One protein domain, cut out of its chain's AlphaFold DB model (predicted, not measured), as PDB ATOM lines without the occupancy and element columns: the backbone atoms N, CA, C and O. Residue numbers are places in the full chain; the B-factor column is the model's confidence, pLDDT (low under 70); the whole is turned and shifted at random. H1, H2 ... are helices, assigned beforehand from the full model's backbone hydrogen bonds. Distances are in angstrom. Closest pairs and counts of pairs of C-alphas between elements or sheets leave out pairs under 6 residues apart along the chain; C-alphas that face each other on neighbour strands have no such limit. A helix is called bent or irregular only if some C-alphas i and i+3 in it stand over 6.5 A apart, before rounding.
ATOM      1  N   ARG A  14     -73.632  77.635  57.229       82.19
ATOM      2  CA  ARG A  14     -72.425  78.356  57.634       82.19
ATOM      3  C   ARG A  14     -72.763  79.817  57.877       82.19
ATOM      4  O   ARG A  14     -72.425  80.358  58.925       82.19
ATOM      5  N   ARG A  15     -73.538  80.419  56.968       85.56
ATOM      6  CA  ARG A  15     -74.062  81.780  57.140       85.56
ATOM      7  C   ARG A  15     -74.877  81.927  58.421       85.56
ATOM      8  O   ARG A  15     -74.588  82.803  59.226       85.56
ATOM      9  N   ARG A  16     -75.833  81.028  58.673       85.62
ATOM     10  CA  ARG A  16     -76.637  81.078  59.908       85.62
ATOM     11  C   ARG A  16     -75.809  80.877  61.181       85.62
ATOM     12  O   ARG A  16     -76.109  81.489  62.199       85.62
ATOM     13  N   ALA A  17     -74.777  80.038  61.143       86.00
ATOM     14  CA  ALA A  17     -73.878  79.843  62.277       86.00
ATOM     15  C   ALA A  17     -73.073  81.117  62.594       86.00
ATOM     16  O   ALA A  17     -72.993  81.513  63.757       86.00
ATOM     17  N   ARG A  18     -72.556  81.808  61.567       86.38
ATOM     18  CA  ARG A  18     -71.900  83.124  61.715       86.38
ATOM     19  C   ARG A  18     -72.849  84.179  62.278       86.38
ATOM     20  O   ARG A  18     -72.495  84.938  63.175       86.38
ATOM     21  N   GLN A  19     -74.075  84.198  61.774       86.69
ATOM     22  CA  GLN A  19     -75.136  85.084  62.239       86.69
ATOM     23  C   GLN A  19     -75.441  84.891  63.732       86.69
ATOM     24  O   GLN A  19     -75.536  85.871  64.471       86.69
ATOM     25  N   ILE A  20     -75.519  83.636  64.193       86.88
ATOM     26  CA  ILE A  20     -75.681  83.315  65.616       86.88
ATOM     27  C   ILE A  20     -74.502  83.859  66.433       86.88
ATOM     28  O   ILE A  20     -74.730  84.544  67.426       86.88
ATOM     29  N   TRP A  21     -73.261  83.629  65.991       86.50
ATOM     30  CA  TRP A  21     -72.063  84.136  66.674       86.50
ATOM     31  C   TRP A  21     -72.056  85.649  66.842       86.50
ATOM     32  O   TRP A  21     -71.794  86.170  67.922       86.50
ATOM     33  N   ARG A  22     -72.317  86.373  65.752       84.94
ATOM     34  CA  ARG A  22     -72.262  87.834  65.768       84.94
ATOM     35  C   ARG A  22     -73.325  88.405  66.682       84.94
ATOM     36  O   ARG A  22     -73.037  89.327  67.440       84.94
ATOM     37  N   PHE A  23     -74.518  87.819  66.656       85.12
ATOM     38  CA  PHE A  23     -75.573  88.205  67.575       85.12
ATOM     39  C   PHE A  23     -75.136  87.990  69.031       85.12
ATOM     40  O   PHE A  23     -75.274  88.893  69.855       85.12
ATOM     41  N   THR A  24     -74.549  86.839  69.371       82.75
ATOM     42  CA  THR A  24     -74.121  86.590  70.756       82.75
ATOM     43  C   THR A  24     -72.976  87.496  71.198       82.75
ATOM     44  O   THR A  24     -72.988  87.957  72.336       82.75
ATOM     45  N   GLN A  25     -72.056  87.849  70.297       83.31
ATOM     46  CA  GLN A  25     -70.995  88.826  70.564       83.31
ATOM     47  C   GLN A  25     -71.527  90.250  70.784       83.31
ATOM     48  O   GLN A  25     -71.078  90.937  71.698       83.31
ATOM     49  N   GLN A  26     -72.493  90.700  69.976       81.06
ATOM     50  CA  GLN A  26     -73.055  92.052  70.086       81.06
ATOM     51  C   GLN A  26     -73.968  92.225  71.307       81.06
ATOM     52  O   GLN A  26     -73.987  93.293  71.919       81.06
ATOM     53  N   PHE A  27     -74.738  91.192  71.664       72.56
ATOM     54  CA  PHE A  27     -75.754  91.287  72.716       72.56
ATOM     55  C   PHE A  27     -75.317  90.711  74.065       72.56
ATOM     56  O   PHE A  27     -75.873  91.110  75.088       72.56
ATOM     57  N   GLY A  28     -74.305  89.840  74.097       64.12
ATOM     58  CA  GLY A  28     -73.827  89.182  75.315       64.12
ATOM     59  C   GLY A  28     -73.153  90.104  76.336       64.12
ATOM     60  O   GLY A  28     -72.969  89.697  77.478       64.12
ATOM     61  N   THR A  29     -72.808  91.346  75.981       57.53
ATOM     62  CA  THR A  29     -72.100  92.255  76.900       57.53
ATOM     63  C   THR A  29     -72.997  93.243  77.644       57.53
ATOM     64  O   THR A  29     -72.510  93.894  78.563       57.53
ATOM     65  N   ASN A  30     -74.271  93.400  77.256       57.75
ATOM     66  CA  ASN A  30     -75.055  94.586  77.637       57.75
ATOM     67  C   ASN A  30     -76.403  94.309  78.329       57.75
ATOM     68  O   ASN A  30     -77.131  95.270  78.579       57.75
ATOM     69  N   SER A  31     -76.787  93.061  78.633       58.28
ATOM     70  CA  SER A  31     -78.078  92.797  79.297       58.28
ATOM     71  C   SER A  31     -77.940  92.081  80.640       58.28
ATOM     72  O   SER A  31     -77.714  90.876  80.677       58.28
ATOM     73  N   ASP A  32     -78.201  92.805  81.731       62.72
ATOM     74  CA  ASP A  32     -78.272  92.277  83.105       62.72
ATOM     75  C   ASP A  32     -79.502  91.381  83.370       62.72
ATOM     76  O   ASP A  32     -79.669  90.857  84.467       62.72
ATOM     77  N   THR A  33     -80.406  91.217  82.400       56.50
ATOM     78  CA  THR A  33     -81.748  90.646  82.641       56.50
ATOM     79  C   THR A  33     -82.131  89.472  81.744       56.50
ATOM     80  O   THR A  33     -83.231  88.944  81.875       56.50
ATOM     81  N   GLN A  34     -81.248  89.019  80.853       65.38
ATOM     82  CA  GLN A  34     -81.508  87.838  80.033       65.38
ATOM     83  C   GLN A  34     -80.348  86.854  80.095       65.38
ATOM     84  O   GLN A  34     -79.182  87.235  80.112       65.38
ATOM     85  N   GLN A  35     -80.729  85.577  80.139       72.88
ATOM     86  CA  GLN A  35     -79.862  84.409  80.070       72.88
ATOM     87  C   GLN A  35     -78.775  84.634  79.014       72.88
ATOM     88  O   GLN A  35     -79.093  84.982  77.872       72.88
ATOM     89  N   ASN A  36     -77.507  84.496  79.414       81.12
ATOM     90  CA  ASN A  36     -76.376  84.810  78.555       81.12
ATOM     91  C   ASN A  36     -76.513  84.000  77.251       81.12
ATOM     92  O   ASN A  36     -76.678  82.777  77.313       81.12
ATOM     93  N   PRO A  37     -76.476  84.637  76.068       77.00
ATOM     94  CA  PRO A  37     -76.578  83.930  74.794       77.00
ATOM     95  C   PRO A  37     -75.552  82.800  74.658       77.00
ATOM     96  O   PRO A  37     -75.808  81.801  73.993       77.00
ATOM     97  N   ASP A  38     -74.406  82.948  75.321       83.62
ATOM     98  CA  ASP A  38     -73.350  81.947  75.358       83.62
ATOM     99  C   ASP A  38     -73.760  80.687  76.142       83.62
ATOM    100  O   ASP A  38     -73.445  79.572  75.729       83.62
ATOM    101  N   ASP A  39     -74.544  80.839  77.215       85.38
ATOM    102  CA  ASP A  39     -75.101  79.713  77.974       85.38
ATOM    103  C   ASP A  39     -76.143  78.954  77.144       85.38
ATOM    104  O   ASP A  39     -76.174  77.726  77.153       85.38
ATOM    105  N   LEU A  40     -76.951  79.674  76.355       82.06
ATOM    106  CA  LEU A  40     -77.928  79.076  75.437       82.06
ATOM    107  C   LEU A  40     -77.261  78.287  74.307       82.06
ATOM    108  O   LEU A  40     -77.757  77.231  73.907       82.06
ATOM    109  N   ILE A  41     -76.141  78.793  73.781       84.31
ATOM    110  CA  ILE A  41     -75.348  78.049  72.804       84.31
ATOM    111  C   ILE A  41     -74.760  76.808  73.466       84.31
ATOM    112  O   ILE A  41     -74.919  75.729  72.910       84.31
ATOM    113  N   LYS A  42     -74.154  76.920  74.652       86.56
ATOM    114  CA  LYS A  42     -73.578  75.774  75.379       86.56
ATOM    115  C   LYS A  42     -74.610  74.700  75.723       86.56
ATOM    116  O   LYS A  42     -74.291  73.518  75.659       86.56
ATOM    117  N   GLU A  43     -75.846  75.088  76.031       84.19
ATOM    118  CA  GLU A  43     -76.968  74.159  76.218       84.19
ATOM    119  C   GLU A  43     -77.241  73.349  74.930       84.19
ATOM    120  O   GLU A  43     -77.452  72.131  74.960       84.19
ATOM    121  N   CYS A  44     -77.182  74.013  73.770       77.19
ATOM    122  CA  CYS A  44     -77.525  73.440  72.465       77.19
ATOM    123  C   CYS A  44     -76.345  72.830  71.687       77.19
ATOM    124  O   CYS A  44     -76.564  71.978  70.824       77.19
ATOM    125  N   ASP A  45     -75.108  73.192  71.992       84.25
ATOM    126  CA  ASP A  45     -73.866  72.735  71.359       84.25
ATOM    127  C   ASP A  45     -72.724  72.844  72.386       84.25
ATOM    128  O   ASP A  45     -71.931  73.795  72.346       84.25
ATOM    129  N   PRO A  46     -72.669  71.924  73.370       82.50
ATOM    130  CA  PRO A  46     -71.579  71.904  74.334       82.50
ATOM    131  C   PRO A  46     -70.254  71.782  73.572       82.50
ATOM    132  O   PRO A  46     -70.132  70.996  72.641       82.50
ATOM    133  N   GLU A  47     -69.282  72.617  73.943       87.25
ATOM    134  CA  GLU A  47     -67.973  72.757  73.274       87.25
ATOM    135  C   GLU A  47     -67.979  73.378  71.863       87.25
ATOM    136  O   GLU A  47     -66.921  73.491  71.241       87.25
ATOM    137  N   TYR A  48     -69.121  73.878  71.375       86.00
ATOM    138  CA  TYR A  48     -69.238  74.509  70.052       86.00
ATOM    139  C   TYR A  48     -68.833  73.571  68.896       86.00
ATOM    140  O   TYR A  48     -68.342  74.039  67.866       86.00
ATOM    141  N   VAL A  49     -68.967  72.249  69.056       85.38
ATOM    142  CA  VAL A  49     -68.497  71.254  68.072       85.38
ATOM    143  C   VAL A  49     -69.171  71.468  66.721       85.38
ATOM    144  O   VAL A  49     -68.505  71.524  65.683       85.38
ATOM    145  N   LEU A  50     -70.492  71.635  66.728       83.12
ATOM    146  CA  LEU A  50     -71.280  71.822  65.517       83.12
ATOM    147  C   LEU A  50     -70.990  73.183  64.878       83.12
ATOM    148  O   LEU A  50     -70.805  73.271  63.663       83.12
ATOM    149  N   LEU A  51     -70.929  74.242  65.682       84.56
ATOM    150  CA  LEU A  51     -70.587  75.577  65.197       84.56
ATOM    151  C   LEU A  51     -69.187  75.596  64.566       84.56
ATOM    152  O   LEU A  51     -69.021  76.116  63.459       84.56
ATOM    153  N   ASN A  52     -68.201  74.956  65.202       87.00
ATOM    154  CA  ASN A  52     -66.846  74.807  64.669       87.00
ATOM    155  C   ASN A  52     -66.839  74.035  63.344       87.00
ATOM    156  O   ASN A  52     -66.216  74.489  62.384       87.00
ATOM    157  N   HIS A  53     -67.589  72.933  63.245       82.62
ATOM    158  CA  HIS A  53     -67.742  72.188  61.992       82.62
ATOM    159  C   HIS A  53     -68.354  73.041  60.863       82.62
ATOM    160  O   HIS A  53     -68.027  72.866  59.687       82.62
ATOM    161  N   LEU A  54     -69.218  73.998  61.206       83.31
ATOM    162  CA  LEU A  54     -69.854  74.912  60.255       83.31
ATOM    163  C   LEU A  54     -68.981  76.117  59.853       83.31
ATOM    164  O   LEU A  54     -69.421  76.899  59.013       83.31
ATOM    165  N   GLY A  55     -67.767  76.287  60.387       83.88
ATOM    166  CA  GLY A  55     -66.896  77.415  60.010       83.88
ATOM    167  C   GLY A  55     -67.454  78.776  60.444       83.88
ATOM    168  O   GLY A  55     -67.337  79.783  59.753       83.88
ATOM    169  N   TRP A  56     -68.117  78.815  61.596       81.25
ATOM    170  CA  TRP A  56     -68.824  79.991  62.109       81.25
ATOM    171  C   TRP A  56     -67.945  81.208  62.472       81.25
ATOM    172  O   TRP A  56     -68.484  82.271  62.774       81.25
ATOM    173  N   ARG A  57     -66.612  81.071  62.449       78.56
ATOM    174  CA  ARG A  57     -65.648  82.150  62.737       78.56
ATOM    175  C   ARG A  57     -65.129  82.877  61.494       78.56
ATOM    176  O   ARG A  57     -64.281  83.750  61.636       78.56
ATOM    177  N   ASP A  58     -65.607  82.527  60.304       73.69
ATOM    178  CA  ASP A  58     -65.177  83.202  59.080       73.69
ATOM    179  C   ASP A  58     -65.737  84.636  59.035       73.69
ATOM    180  O   ASP A  58     -66.952  84.847  59.054       73.69
ATOM    181  N   ASP A  59     -64.849  85.629  58.974       62.22
ATOM    182  CA  ASP A  59     -65.196  87.052  58.919       62.22
ATOM    183  C   ASP A  59     -65.677  87.445  57.512       62.22
ATOM    184  O   ASP A  59     -64.921  87.970  56.696       62.22
ATOM    185  N   VAL A  60     -66.952  87.187  57.215       71.12
ATOM    186  CA  VAL A  60     -67.623  87.694  56.005       71.12
ATOM    187  C   VAL A  60     -68.511  88.878  56.391       71.12
ATOM    188  O   VAL A  60     -69.376  88.737  57.251       71.12
ATOM    189  N   GLU A  61     -68.285  90.064  55.826       69.50
ATOM    190  CA  GLU A  61     -68.962  91.317  56.225       69.50
ATOM    191  C   GLU A  61     -70.463  91.380  55.850       69.50
ATOM    192  O   GLU A  61     -71.203  92.125  56.482       69.50
ATOM    193  N   ASP A  62     -70.965  90.514  54.964       69.19
ATOM    194  CA  ASP A  62     -72.314  90.588  54.348       69.19
ATOM    195  C   ASP A  62     -73.538  90.286  55.255       69.19
ATOM    196  O   ASP A  62     -74.629  89.976  54.766       69.19
ATOM    197  N   ASP A  63     -73.400  90.326  56.582       72.81
ATOM    198  CA  ASP A  63     -74.454  89.897  57.521       72.81
ATOM    199  C   ASP A  63     -74.947  90.994  58.490       72.81
ATOM    200  O   ASP A  63     -75.754  90.706  59.375       72.81
ATOM    201  N   GLU A  64     -74.514  92.251  58.330       76.69
ATOM    202  CA  GLU A  64     -74.941  93.372  59.192       76.69
ATOM    203  C   GLU A  64     -76.430  93.721  59.033       76.69
ATOM    204  O   GLU A  64     -77.153  93.755  60.028       76.69
ATOM    205  N   GLU A  65     -76.928  93.855  57.799       79.12
ATOM    206  CA  GLU A  65     -78.346  94.159  57.519       79.12
ATOM    207  C   GLU A  65     -79.289  93.079  58.087       79.12
ATOM    208  O   GLU A  65     -80.382  93.355  58.589       79.12
ATOM    209  N   TRP A  66     -78.838  91.821  58.087       83.31
ATOM    210  CA  TRP A  66     -79.587  90.728  58.696       83.31
ATOM    211  C   TRP A  66     -79.660  90.883  60.216       83.31
ATOM    212  O   TRP A  66     -80.738  90.732  60.787       83.31
ATOM    213  N   LEU A  67     -78.547  91.200  60.884       80.31
ATOM    214  CA  LEU A  67     -78.509  91.393  62.338       80.31
ATOM    215  C   LEU A  67     -79.429  92.533  62.783       80.31
ATOM    216  O   LEU A  67     -80.131  92.389  63.787       80.31
ATOM    217  N   GLU A  68     -79.468  93.627  62.021       82.31
ATOM    218  CA  GLU A  68     -80.346  94.776  62.271       82.31
ATOM    219  C   GLU A  68     -81.826  94.377  62.306       82.31
ATOM    220  O   GLU A  68     -82.561  94.788  63.209       82.31
ATOM    221  N   SER A  69     -82.246  93.479  61.407       81.81
ATOM    222  CA  SER A  69     -83.633  92.994  61.345       81.81
ATOM    223  C   SER A  69     -84.104  92.259  62.613       81.81
ATOM    224  O   SER A  69     -85.298  92.252  62.920       81.81
ATOM    225  N   TRP A  70     -83.179  91.689  63.394       80.88
ATOM    226  CA  TRP A  70     -83.481  90.947  64.625       80.88
ATOM    227  C   TRP A  70     -83.352  91.779  65.903       80.88
ATOM    228  O   TRP A  70     -83.784  91.329  66.969       80.88
ATOM    229  N   GLN A  71     -82.798  92.996  65.837       75.75
ATOM    230  CA  GLN A  71     -82.604  93.834  67.028       75.75
ATOM    231  C   GLN A  71     -83.926  94.218  67.700       75.75
ATOM    232  O   GLN A  71     -84.004  94.274  68.929       75.75
ATOM    233  N   SER A  72     -84.973  94.438  66.903       78.19
ATOM    234  CA  SER A  72     -86.324  94.764  67.376       78.19
ATOM    235  C   SER A  72     -87.080  93.552  67.936       78.19
ATOM    236  O   SER A  72     -88.065  93.715  68.651       78.19
ATOM    237  N   THR A  73     -86.616  92.329  67.652       80.75
ATOM    238  CA  THR A  73     -87.322  91.067  67.929       80.75
ATOM    239  C   THR A  73     -86.432  90.049  68.650       80.75
ATOM    240  O   THR A  73     -86.421  88.857  68.337       80.75
ATOM    241  N   LYS A  74     -85.705  90.494  69.682       68.81
ATOM    242  CA  LYS A  74     -84.766  89.649  70.452       68.81
ATOM    243  C   LYS A  74     -85.363  88.316  70.929       68.81
ATOM    244  O   LYS A  74     -84.701  87.285  70.845       68.81
ATOM    245  N   GLY A  75     -86.622  88.305  71.382       79.81
ATOM    246  CA  GLY A  75     -87.303  87.068  71.794       79.81
ATOM    247  C   GLY A  75     -87.490  86.066  70.646       79.81
ATOM    248  O   GLY A  75     -87.300  84.862  70.821       79.81
ATOM    249  N   SER A  76     -87.787  86.568  69.447       86.31
ATOM    250  CA  SER A  76     -87.956  85.757  68.240       86.31
ATOM    251  C   SER A  76     -86.629  85.172  67.763       86.31
ATOM    252  O   SER A  76     -86.600  84.012  67.349       86.31
ATOM    253  N   PHE A  77     -85.530  85.924  67.884       85.19
ATOM    254  CA  PHE A  77     -84.193  85.426  67.556       85.19
ATOM    255  C   PHE A  77     -83.802  84.239  68.441       85.19
ATOM    256  O   PHE A  77     -83.375  83.208  67.927       85.19
ATOM    257  N   VAL A  78     -83.985  84.343  69.763       83.56
ATOM    258  CA  VAL A  78     -83.624  83.258  70.694       83.56
ATOM    259  C   VAL A  78     -84.405  81.982  70.378       83.56
ATOM    260  O   VAL A  78     -83.824  80.897  70.322       83.56
ATOM    261  N   SER A  79     -85.709  82.105  70.119       87.81
ATOM    262  CA  SER A  79     -86.548  80.970  69.719       87.81
ATOM    263  C   SER A  79     -86.073  80.354  68.397       87.81
ATOM    264  O   SER A  79     -85.854  79.143  68.304       87.81
ATOM    265  N   TRP A  80     -85.813  81.190  67.386       89.50
ATOM    266  CA  TRP A  80     -85.278  80.754  66.098       89.50
ATOM    267  C   TRP A  80     -83.926  80.043  66.240       89.50
ATOM    268  O   TRP A  80     -83.726  78.977  65.650       89.50
ATOM    269  N   MET A  81     -83.017  80.585  67.050       88.31
ATOM    270  CA  MET A  81     -81.695  80.022  67.318       88.31
ATOM    271  C   MET A  81     -81.817  78.630  67.944       88.31
ATOM    272  O   MET A  81     -81.246  77.677  67.410       88.31
ATOM    273  N   LYS A  82     -82.623  78.483  69.007       86.12
ATOM    274  CA  LYS A  82     -82.882  77.188  69.661       86.12
ATOM    275  C   LYS A  82     -83.399  76.144  68.669       86.12
ATOM    276  O   LYS A  82     -82.903  75.018  68.636       86.12
ATOM    277  N   ILE A  83     -84.356  76.522  67.817       88.25
ATOM    278  CA  ILE A  83     -84.921  75.628  66.795       88.25
ATOM    279  C   ILE A  83     -83.854  75.196  65.778       88.25
ATOM    280  O   ILE A  83     -83.798  74.019  65.416       88.25
ATOM    281  N   ASN A  84     -83.018  76.120  65.297       87.12
ATOM    282  CA  ASN A  84     -82.002  75.804  64.289       87.12
ATOM    283  C   ASN A  84     -80.877  74.937  64.862       87.12
ATOM    284  O   ASN A  84     -80.551  73.922  64.251       87.12
ATOM    285  N   LEU A  85     -80.338  75.277  66.036       84.50
ATOM    286  CA  LEU A  85     -79.270  74.496  66.668       84.50
ATOM    287  C   LEU A  85     -79.725  73.065  66.967       84.50
ATOM    288  O   LEU A  85     -79.019  72.114  66.641       84.50
ATOM    289  N   LYS A  86     -80.949  72.893  67.485       86.75
ATOM    290  CA  LYS A  86     -81.526  71.563  67.725       86.75
ATOM    291  C   LYS A  86     -81.632  70.741  66.437       86.75
ATOM    292  O   LYS A  86     -81.236  69.578  66.424       86.75
ATOM    293  N   LYS A  87     -82.117  71.344  65.344       87.62
ATOM    294  CA  LYS A  87     -82.206  70.677  64.031       87.62
ATOM    295  C   LYS A  87     -80.836  70.280  63.495       87.62
ATOM    296  O   LYS A  87     -80.667  69.171  63.002       87.62
ATOM    297  N   TRP A  88     -79.859  71.176  63.586       86.56
ATOM    298  CA  TRP A  88     -78.511  70.898  63.104       86.56
ATOM    299  C   TRP A  88     -77.821  69.802  63.919       86.56
ATOM    300  O   TRP A  88     -77.127  68.981  63.325       86.56
ATOM    301  N   ARG A  89     -78.059  69.731  65.236       83.50
ATOM    302  CA  ARG A  89     -77.565  68.639  66.086       83.50
ATOM    303  C   ARG A  89     -78.136  67.289  65.649       83.50
ATOM    304  O   ARG A  89     -77.366  66.374  65.392       83.50
ATOM    305  N   GLN A  90     -79.460  67.191  65.508       88.56
ATOM    306  CA  GLN A  90     -80.127  65.959  65.061       88.56
ATOM    307  C   GLN A  90     -79.598  65.485  63.708       88.56
ATOM    308  O   GLN A  90     -79.379  64.298  63.491       88.56
ATOM    309  N   GLU A  91     -79.366  66.416  62.788       85.06
ATOM    310  CA  GLU A  91     -78.829  66.069  61.482       85.06
ATOM    311  C   GLU A  91     -77.357  65.648  61.537       85.06
ATOM    312  O   GLU A  91     -76.955  64.742  60.813       85.06
ATOM    313  N   HIS A  92     -76.546  66.285  62.382       81.94
ATOM    314  CA  HIS A  92     -75.157  65.885  62.591       81.94
ATOM    315  C   HIS A  92     -75.068  64.476  63.193       81.94
ATOM    316  O   HIS A  92     -74.307  63.648  62.703       81.94
ATOM    317  N   GLU A  93     -75.894  64.174  64.192       86.00
ATOM    318  CA  GLU A  93     -75.996  62.842  64.789       86.00
ATOM    319  C   GLU A  93     -76.480  61.799  63.777       86.00
ATOM    320  O   GLU A  93     -75.873  60.739  63.639       86.00
ATOM    321  N   LYS A  94     -77.490  62.141  62.971       90.44
ATOM    322  CA  LYS A  94     -77.936  61.301  61.857       90.44
ATOM    323  C   LYS A  94     -76.806  61.030  60.857       90.44
ATOM    324  O   LYS A  94     -76.631  59.891  60.444       90.44
ATOM    325  N   LYS A  95     -76.001  62.037  60.502       83.62
ATOM    326  CA  LYS A  95     -74.831  61.853  59.625       83.62
ATOM    327  C   LYS A  95     -73.760  60.957  60.243       83.62
ATOM    328  O   LYS A  95     -73.108  60.233  59.505       83.62
ATOM    329  N   LEU A  96     -73.574  60.997  61.564       84.00
ATOM    330  CA  LEU A  96     -72.665  60.085  62.263       84.00
ATOM    331  C   LEU A  96     -73.187  58.642  62.260       84.00
ATOM    332  O   LEU A  96     -72.387  57.721  62.154       84.00
ATOM    333  N   GLN A  97     -74.506  58.442  62.336       88.00
ATOM    334  CA  GLN A  97     -75.131  57.116  62.235       88.00
ATOM    335  C   GLN A  97     -75.127  56.566  60.800       88.00
ATOM    336  O   GLN A  97     -74.965  55.367  60.600       88.00
ATOM    337  N   GLU A  98     -75.315  57.434  59.803       87.31
ATOM    338  CA  GLU A  98     -75.290  57.075  58.379       87.31
ATOM    339  C   GLU A  98     -73.871  56.951  57.819       87.31
ATOM    340  O   GLU A  98     -73.704  56.406  56.725       87.31
TER     341      GLU A  98
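What this domain is: This is residues 14 to 98 of the 290 residues of an uncharacterized protein of Colletotrichum sublineola (UniProt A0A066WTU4). One long helix, H5, makes the longest axis, and four shorter helices gather along one side of it, H4 near its beginning and H3 beside residues 88 to 92, with H1 nearest the middle of the whole. H2 packs along H5, H3 crosses it, and H4 makes a corner with its beginning; residues 93 to 98 of H5 stick out at one end, and the loop of residues 30 to 35 sticks out at the other. The printed part has 85 residues with five named helices, in the order H1, H2, H3, H4, H5, and no named strand; its class is all helix. It is compact, with a radius of gyration of the C-alphas of 13.1 A, and spans 40 by 28 by 20 A.

Where its parts are: H1 holds residues 14 to 27, begins at C-alpha 14 at (-72.425, 78.356, 57.634) and is 20.1 A long from first to last C-alpha. H2 is residues 37 to 44, 10.8 A, and H3 is residues 46 to 53, 12.9 A. H3 is irregular: C-alphas 47 and 50 are 8.5 A apart. H4, residues 64 to 71, is 11.0 A long. H5, residues 74 to 98, is 36.0 A long, from C-alpha 74 at (-84.766, 89.649, 70.452) to C-alpha 98 at (-75.290, 57.075, 58.379).

How they stand to each other: H1 and H2 form a helical hairpin and only just touch, with 3 pairs of C-alphas within 8 A; the closest are those of Thr 24 and Pro 37, 5.4 A apart, and the helices run opposite ways at a steep tilt of 42 degrees. H1 and H4 only just touch, also with 3 pairs, the closest C-alphas being those of Phe 23 and Leu 67, 6.8 A apart; their tilt is a steep 57 degrees. H1 is close to H5 but not clearly touching, with the closest C-alphas, Ile 20 and Met 81, 7.1 A apart. H2 touches residues 82 to 89 of H5, running the same way at a shallow tilt of 32 degrees, and the closest C-alphas are those of Cys 44 and Leu 85, 6.1 A apart. H3 and H5 only just touch, with 3 pairs, about perpendicular at 75 degrees; the closest C-alphas are those of Leu 50 and Arg 89, 7.1 A apart. H4 is close to H5 but not clearly touching, with the C-alphas of Trp 70 and Phe 77 closest at 6.3 A. H4 is apart from H2 and from H3. In H1, H2 and H5 every O i to N i+4 pair is within hydrogen-bond range; in H3 it is 2 of 4 and in H4 3 of 4.

The domain as a whole: The two C-alphas farthest apart are those of Asp 32 and Glu 98, at 43.1 A. The printed part has no cut and no long link; H2 to H3 and H4 to H5 are tight. Mean pLDDT of the printed part is 80.6, and residues 28 to 34, 59, 61 to 62 and 74 are under 70.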